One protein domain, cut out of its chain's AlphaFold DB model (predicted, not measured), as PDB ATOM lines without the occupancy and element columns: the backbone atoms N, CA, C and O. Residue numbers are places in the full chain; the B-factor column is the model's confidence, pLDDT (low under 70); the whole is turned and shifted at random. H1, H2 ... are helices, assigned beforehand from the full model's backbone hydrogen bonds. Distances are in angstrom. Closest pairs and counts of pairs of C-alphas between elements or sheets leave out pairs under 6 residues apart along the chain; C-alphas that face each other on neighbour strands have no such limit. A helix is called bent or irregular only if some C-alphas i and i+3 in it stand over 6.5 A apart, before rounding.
ATOM      1  N   LYS A   8      48.705  62.544  45.766       85.25
ATOM      2  CA  LYS A   8      50.159  62.400  45.651       85.25
ATOM      3  C   LYS A   8      50.493  61.505  44.457       85.25
ATOM      4  O   LYS A   8      49.752  60.594  44.092       85.25
ATOM      5  N   ARG A   9      51.674  61.701  43.857       81.12
ATOM      6  CA  ARG A   9      52.120  60.911  42.689       81.12
ATOM      7  C   ARG A   9      52.094  59.396  42.949       81.12
ATOM      8  O   ARG A   9      51.745  58.638  42.051       81.12
ATOM      9  N   LYS A  10      52.407  58.960  44.176       83.00
ATOM     10  CA  LYS A  10      52.344  57.542  44.585       83.00
ATOM     11  C   LYS A  10      50.923  56.963  44.490       83.00
ATOM     12  O   LYS A  10      50.758  55.840  44.021       83.00
ATOM     13  N   GLU A  11      49.909  57.728  44.883       80.38
ATOM     14  CA  GLU A  11      48.495  57.323  44.826       80.38
ATOM     15  C   GLU A  11      48.003  57.265  43.378       80.38
ATOM     16  O   GLU A  11      47.365  56.295  42.974       80.38
ATOM     17  N   LEU A  12      48.406  58.237  42.550       80.88
ATOM     18  CA  LEU A  12      48.101  58.233  41.118       80.88
ATOM     19  C   LEU A  12      48.732  57.036  40.396       80.88
ATOM     20  O   LEU A  12      48.102  56.446  39.526       80.88
ATOM     21  N   LEU A  13      49.949  56.623  40.767       82.38
ATOM     22  CA  LEU A  13      50.581  55.425  40.201       82.38
ATOM     23  C   LEU A  13      49.848  54.133  40.589       82.38
ATOM     24  O   LEU A  13      49.762  53.218  39.766       82.38
ATOM     25  N   ARG A  14      49.298  54.052  41.810       80.56
ATOM     26  CA  ARG A  14      48.452  52.923  42.239       80.56
ATOM     27  C   ARG A  14      47.148  52.880  41.443       80.56
ATOM     28  O   ARG A  14      46.824  51.832  40.893       80.56
ATOM     29  N   LEU A  15      46.467  54.016  41.294       78.25
ATOM     30  CA  LEU A  15      45.260  54.127  40.467       78.25
ATOM     31  C   LEU A  15      45.540  53.780  38.998       78.25
ATOM     32  O   LEU A  15      44.807  53.012  38.387       78.25
ATOM     33  N   ALA A  16      46.645  54.269  38.437       78.44
ATOM     34  CA  ALA A  16      47.050  53.945  37.074       78.44
ATOM     35  C   ALA A  16      47.365  52.452  36.885       78.44
ATOM     36  O   ALA A  16      47.106  51.905  35.814       78.44
ATOM     37  N   LYS A  17      47.904  51.776  37.912       77.88
ATOM     38  CA  LYS A  17      48.098  50.319  37.903       77.88
ATOM     39  C   LYS A  17      46.759  49.580  37.869       77.88
ATOM     40  O   LYS A  17      46.624  48.668  37.064       77.88
ATOM     41  N   LEU A  18      45.796  49.988  38.699       76.31
ATOM     42  CA  LEU A  18      44.449  49.402  38.737       76.31
ATOM     43  C   LEU A  18      43.724  49.544  37.394       76.31
ATOM     44  O   LEU A  18      43.069  48.613  36.946       76.31
ATOM     45  N   HIS A  19      43.910  50.676  36.716       73.25
ATOM     46  CA  HIS A  19      43.349  50.930  35.388       73.25
ATOM     47  C   HIS A  19      44.200  50.379  34.223       73.25
ATOM     48  O   HIS A  19      43.948  50.720  33.071       73.25
ATOM     49  N   GLY A  20      45.227  49.561  34.489       75.94
ATOM     50  CA  GLY A  20      46.002  48.884  33.440       75.94
ATOM     51  C   GLY A  20      46.883  49.794  32.570       75.94
ATOM     52  O   GLY A  20      47.308  49.393  31.487       75.94
ATOM     53  N   ILE A  21      47.196  51.013  33.018       82.25
ATOM     54  CA  ILE A  21      47.962  51.988  32.229       82.25
ATOM     55  C   ILE A  21      49.435  51.552  32.143       82.25
ATOM     56  O   ILE A  21      50.162  51.502  33.147       82.25
ATOM     57  N   LYS A  22      49.886  51.246  30.920       81.81
ATOM     58  CA  LYS A  22      51.281  50.898  30.597       81.81
ATOM     59  C   LYS A  22      52.178  52.141  30.674       81.81
ATOM     60  O   LYS A  22      51.722  53.259  30.469       81.81
ATOM     61  N   ASN A  23      53.461  51.959  30.996       86.00
ATOM     62  CA  ASN A  23      54.452  53.044  31.135       86.00
ATOM     63  C   ASN A  23      54.120  54.143  32.169       86.00
ATOM     64  O   ASN A  23      54.766  55.191  32.177       86.00
ATOM     65  N   ARG A  24      53.198  53.886  33.109       82.44
ATOM     66  CA  ARG A  24      52.778  54.829  34.168       82.44
ATOM     67  C   ARG A  24      53.926  55.478  34.957       82.44
ATOM     68  O   ARG A  24      53.806  56.624  35.370       82.44
ATOM     69  N   ASN A  25      55.051  54.777  35.132       85.62
ATOM     70  CA  ASN A  25      56.214  55.285  35.871       85.62
ATOM     71  C   ASN A  25      56.967  56.400  35.121       85.62
ATOM     72  O   ASN A  25      57.578  57.249  35.764       85.62
ATOM     73  N   LYS A  26      56.907  56.406  33.781       88.38
ATOM     74  CA  LYS A  26      57.604  57.372  32.913       88.38
ATOM     75  C   LYS A  26      56.784  58.644  32.649       88.38
ATOM     76  O   LYS A  26      57.342  59.634  32.197       88.38
ATOM     77  N   MET A  27      55.484  58.628  32.948       85.88
ATOM     78  CA  MET A  27      54.569  59.748  32.697       85.88
ATOM     79  C   MET A  27      54.709  60.850  33.752       85.88
ATOM     80  O   MET A  27      54.904  60.571  34.944       85.88
ATOM     81  N   LYS A  28      54.565  62.116  33.342       89.75
ATOM     82  CA  LYS A  28      54.467  63.253  34.276       89.75
ATOM     83  C   LYS A  28      53.122  63.220  35.016       89.75
ATOM     84  O   LYS A  28      52.172  62.580  34.574       89.75
ATOM     85  N   LYS A  29      53.021  63.906  36.166       83.00
ATOM     86  CA  LYS A  29      51.813  63.878  37.025       83.00
ATOM     87  C   LYS A  29      50.543  64.251  36.244       83.00
ATOM     88  O   LYS A  29      49.521  63.590  36.393       83.00
ATOM     89  N   GLU A  30      50.621  65.265  35.391       84.94
ATOM     90  CA  GLU A  30      49.495  65.745  34.582       84.94
ATOM     91  C   GLU A  30      49.069  64.746  33.499       84.94
ATOM     92  O   GLU A  30      47.878  64.487  33.317       84.94
ATOM     93  N   GLU A  31      50.037  64.131  32.817       84.25
ATOM     94  CA  GLU A  31      49.798  63.076  31.826       84.25
ATOM     95  C   GLU A  31      49.173  61.840  32.472       84.25
ATOM     96  O   GLU A  31      48.226  61.271  31.936       84.25
ATOM     97  N   LEU A  32      49.644  61.471  33.665       84.38
ATOM     98  CA  LEU A  32      49.110  60.359  34.442       84.38
ATOM     99  C   LEU A  32      47.642  60.606  34.827       84.38
ATOM    100  O   LEU A  32      46.815  59.707  34.704       84.38
ATOM    101  N   ILE A  33      47.288  61.835  35.219       83.81
ATOM    102  CA  ILE A  33      45.899  62.224  35.512       83.81
ATOM    103  C   ILE A  33      45.034  62.164  34.247       83.81
ATOM    104  O   ILE A  33      43.924  61.630  34.297       83.81
ATOM    105  N   LYS A  34      45.527  62.668  33.106       83.81
ATOM    106  CA  LYS A  34      44.816  62.582  31.818       83.81
ATOM    107  C   LYS A  34      44.596  61.128  31.398       83.81
ATOM    108  O   LYS A  34      43.490  60.782  30.992       83.81
ATOM    109  N   ALA A  35      45.602  60.271  31.554       81.69
ATOM    110  CA  ALA A  35      45.516  58.852  31.234       81.69
ATOM    111  C   ALA A  35      44.512  58.118  32.141       81.69
ATOM    112  O   ALA A  35      43.693  57.355  31.639       81.69
ATOM    113  N   ILE A  36      44.496  58.406  33.449       78.81
ATOM    114  CA  ILE A  36      43.508  57.851  34.393       78.81
ATOM    115  C   ILE A  36      42.088  58.305  34.034       78.81
ATOM    116  O   ILE A  36      41.176  57.485  33.998       78.81
ATOM    117  N   LYS A  37      41.885  59.591  33.716       78.56
ATOM    118  CA  LYS A  37      40.577  60.102  33.267       78.56
ATOM    119  C   LYS A  37      40.124  59.436  31.968       78.56
ATOM    120  O   LYS A  37      38.965  59.050  31.855       78.56
ATOM    121  N   LYS A  38      41.037  59.262  31.007       77.50
ATOM    122  CA  LYS A  38      40.754  58.579  29.739       77.50
ATOM    123  C   LYS A  38      40.439  57.097  29.944       77.50
ATOM    124  O   LYS A  38      39.600  56.584  29.229       77.50
ATOM    125  N   ALA A  39      41.060  56.432  30.916       70.38
ATOM    126  CA  ALA A  39      40.774  55.035  31.245       70.38
ATOM    127  C   ALA A  39      39.455  54.849  32.020       70.38
ATOM    128  O   ALA A  39      38.843  53.789  31.926       70.38
ATOM    129  N   LYS A  40      38.991  55.867  32.762       67.25
ATOM    130  CA  LYS A  40      37.689  55.841  33.452       67.25
ATOM    131  C   LYS A  40      36.493  56.005  32.508       67.25
ATOM    132  O   LYS A  40      35.490  55.340  32.725       67.25
ATOM    133  N   LYS A  41      36.612  56.823  31.455       62.41
ATOM    134  CA  LYS A  41      35.518  57.069  30.493       62.41
ATOM    135  C   LYS A  41      34.935  55.785  29.860       62.41
ATOM    136  O   LYS A  41      33.732  55.588  29.984       62.41
ATOM    137  N   PRO A  42      35.746  54.859  29.304       60.25
ATOM    138  CA  PRO A  42      35.238  53.600  28.757       60.25
ATOM    139  C   PRO A  42      34.532  52.730  29.798       60.25
ATOM    140  O   PRO A  42      33.605  52.010  29.469       60.25
ATOM    141  N   LEU A  43      34.965  52.781  31.061       60.84
ATOM    142  CA  LEU A  43      34.370  52.007  32.153       60.84
ATOM    143  C   LEU A  43      32.990  52.540  32.558       60.84
ATOM    144  O   LEU A  43      32.116  51.749  32.896       60.84
ATOM    145  N   GLU A  44      32.792  53.856  32.539       62.44
ATOM    146  CA  GLU A  44      31.485  54.475  32.793       62.44
ATOM    147  C   GLU A  44      30.521  54.234  31.626       62.44
ATOM    148  O   GLU A  44      29.372  53.870  31.856       62.44
ATOM    149  N   GLU A  45      31.006  54.332  30.387       63.53
ATOM    150  CA  GLU A  45      30.228  54.015  29.183       63.53
ATOM    151  C   GLU A  45      29.828  52.531  29.139       63.53
ATOM    152  O   GLU A  45      28.665  52.216  28.906       63.53
ATOM    153  N   LEU A  46      30.751  51.611  29.447       63.28
ATOM    154  CA  LEU A  46      30.455  50.177  29.539       63.28
ATOM    155  C   LEU A  46      29.441  49.867  30.641       63.28
ATOM    156  O   LEU A  46      28.527  49.084  30.409       63.28
ATOM    157  N   LYS A  47      29.561  50.503  31.815       67.00
ATOM    158  CA  LYS A  47      28.572  50.355  32.892       67.00
ATOM    159  C   LYS A  47      27.198  50.872  32.483       67.00
ATOM    160  O   LYS A  47      26.208  50.214  32.769       67.00
ATOM    161  N   ALA A  48      27.134  52.010  31.793       71.56
ATOM    162  CA  ALA A  48      25.875  52.565  31.304       71.56
ATOM    163  C   ALA A  48      25.225  51.670  30.235       71.56
ATOM    164  O   ALA A  48      24.009  51.501  30.229       71.56
ATOM    165  N   ILE A  49      26.028  51.063  29.354       69.88
ATOM    166  CA  ILE A  49      25.554  50.087  28.363       69.88
ATOM    167  C   ILE A  49      25.055  48.811  29.054       69.88
ATOM    168  O   ILE A  49      23.977  48.333  28.713       69.88
ATOM    169  N   GLU A  50      25.791  48.287  30.038       66.31
ATOM    170  CA  GLU A  50      25.393  47.112  30.831       66.31
ATOM    171  C   GLU A  50      24.085  47.385  31.595       66.31
ATOM    172  O   GLU A  50      23.174  46.565  31.569       66.31
ATOM    173  N   GLU A  51      23.939  48.570  32.193       71.75
ATOM    174  CA  GLU A  51      22.717  48.984  32.889       71.75
ATOM    175  C   GLU A  51      21.529  49.170  31.930       71.75
ATOM    176  O   GLU A  51      20.404  48.797  32.260       71.75
ATOM    177  N   LYS A  52      21.760  49.698  30.723       74.69
ATOM    178  CA  LYS A  52      20.714  49.856  29.705       74.69
ATOM    179  C   LYS A  52      20.252  48.508  29.148       74.69
ATOM    180  O   LYS A  52      19.053  48.258  29.107       74.69
ATOM    181  N   LEU A  53      21.188  47.629  28.784       68.25
ATOM    182  CA  LEU A  53      20.891  46.253  28.367       68.25
ATOM    183  C   LEU A  53      20.153  45.489  29.467       68.25
ATOM    184  O   LEU A  53      19.227  44.744  29.173       68.25
ATOM    185  N   ARG A  54      20.527  45.707  30.731       64.38
ATOM    186  CA  ARG A  54      19.833  45.138  31.885       64.38
ATOM    187  C   ARG A  54      18.398  45.633  31.995       64.38
ATOM    188  O   ARG A  54      17.516  44.804  32.166       64.38
ATOM    189  N   LYS A  55      18.152  46.944  31.896       66.62
ATOM    190  CA  LYS A  55      16.785  47.493  31.918       66.62
ATOM    191  C   LYS A  55      15.951  46.921  30.775       66.62
ATOM    192  O   LYS A  55      14.853  46.444  31.019       66.62
ATOM    193  N   GLU A  56      16.512  46.855  29.568       63.62
ATOM    194  CA  GLU A  56      15.837  46.248  28.415       63.62
ATOM    195  C   GLU A  56      15.560  44.745  28.605       63.62
ATOM    196  O   GLU A  56      14.511  44.260  28.185       63.62
ATOM    197  N   LEU A  57      16.465  43.996  29.244       60.19
ATOM    198  CA  LEU A  57      16.250  42.592  29.611       60.19
ATOM    199  C   LEU A  57      15.171  42.460  30.692       60.19
ATOM    200  O   LEU A  57      14.218  41.717  30.492       60.19
ATOM    201  N   GLN A  58      15.253  43.221  31.784       61.00
ATOM    202  CA  GLN A  58      14.270  43.219  32.873       61.00
ATOM    203  C   GLN A  58      12.859  43.622  32.426       61.00
ATOM    204  O   GLN A  58      11.877  43.100  32.967       61.00
ATOM    205  N   GLU A  59      12.749  44.559  31.483       61.69
ATOM    206  CA  GLU A  59      11.480  44.980  30.884       61.69
ATOM    207  C   GLU A  59      10.896  43.891  29.981       61.69
ATOM    208  O   GLU A  59       9.679  43.727  29.942       61.69
ATOM    209  N   LYS A  60      11.744  43.122  29.284       59.25
ATOM    210  CA  LYS A  60      11.306  42.087  28.336       59.25
ATOM    211  C   LYS A  60      11.031  40.726  28.966       59.25
ATOM    212  O   LYS A  60      10.077  40.077  28.553       59.25
ATOM    213  N   THR A  61      11.860  40.262  29.901       57.34
ATOM    214  CA  THR A  61      11.711  38.925  30.505       57.34
ATOM    215  C   THR A  61      10.998  38.976  31.840       57.34
ATOM    216  O   THR A  61      10.259  38.063  32.168       57.34
TER     217      THR A  61
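This is residues 8 to 61 of the 200 residues of the protein "Rho_N domain-containing protein" of Caldisericum exile (UniProt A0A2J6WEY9). One long helix, H2, has a small head at its first end, where the short helix H1 packs beside its early turns and the link between them folds back from the end of H1 to the start of H2. The rest of H2, residues 44 to 61, sticks out as a single arm and makes most of the length. The printed part has 54 residues, with two named helices, H1 then H2, and no named strand; the class is all helix. It is extended, with a radius of gyration of the C-alphas of 15.7 A, and spans 49 by 18 by 15 A.

H1, residues 9 to 18, and H2, residues 29 to 61, touch, with 9 pairs of C-alphas within 8 A. The closest C-alphas of the two are those of Ala 16 and Ile 36, 5.9 A apart. H2 touches H1 with residues 29 to 36 alone. They run the same way at a steep tilt of 35.5 degrees, only just past shallow. In H1 every O i to N i+4 pair is within hydrogen-bond range; in H2 27 of 29 are.

H1 begins at C-alpha 9, at (52.120, 60.911, 42.689), and measures 14.4 A from first to last C-alpha. A short link of 10 residues leads to H2, which begins at C-alpha 29, at (51.813, 63.878, 37.025), and ends at C-alpha 61, at (11.711, 38.925, 30.505), 47.7 A away. H2 is neither bent nor irregular, but only just: C-alphas 39 and 42 are 6.2 A apart.

The two C-alphas farthest apart are those of Lys 26 and Thr 61, at 49.5 A. Without residues 44 to 61, which stand free, the body spans 22 by 17 by 16 A. The printed part has no cut. Mean pLDDT of the printed part is 74.6; residues 40 to 47, 49 to 50 and 53 to 61 are under 70.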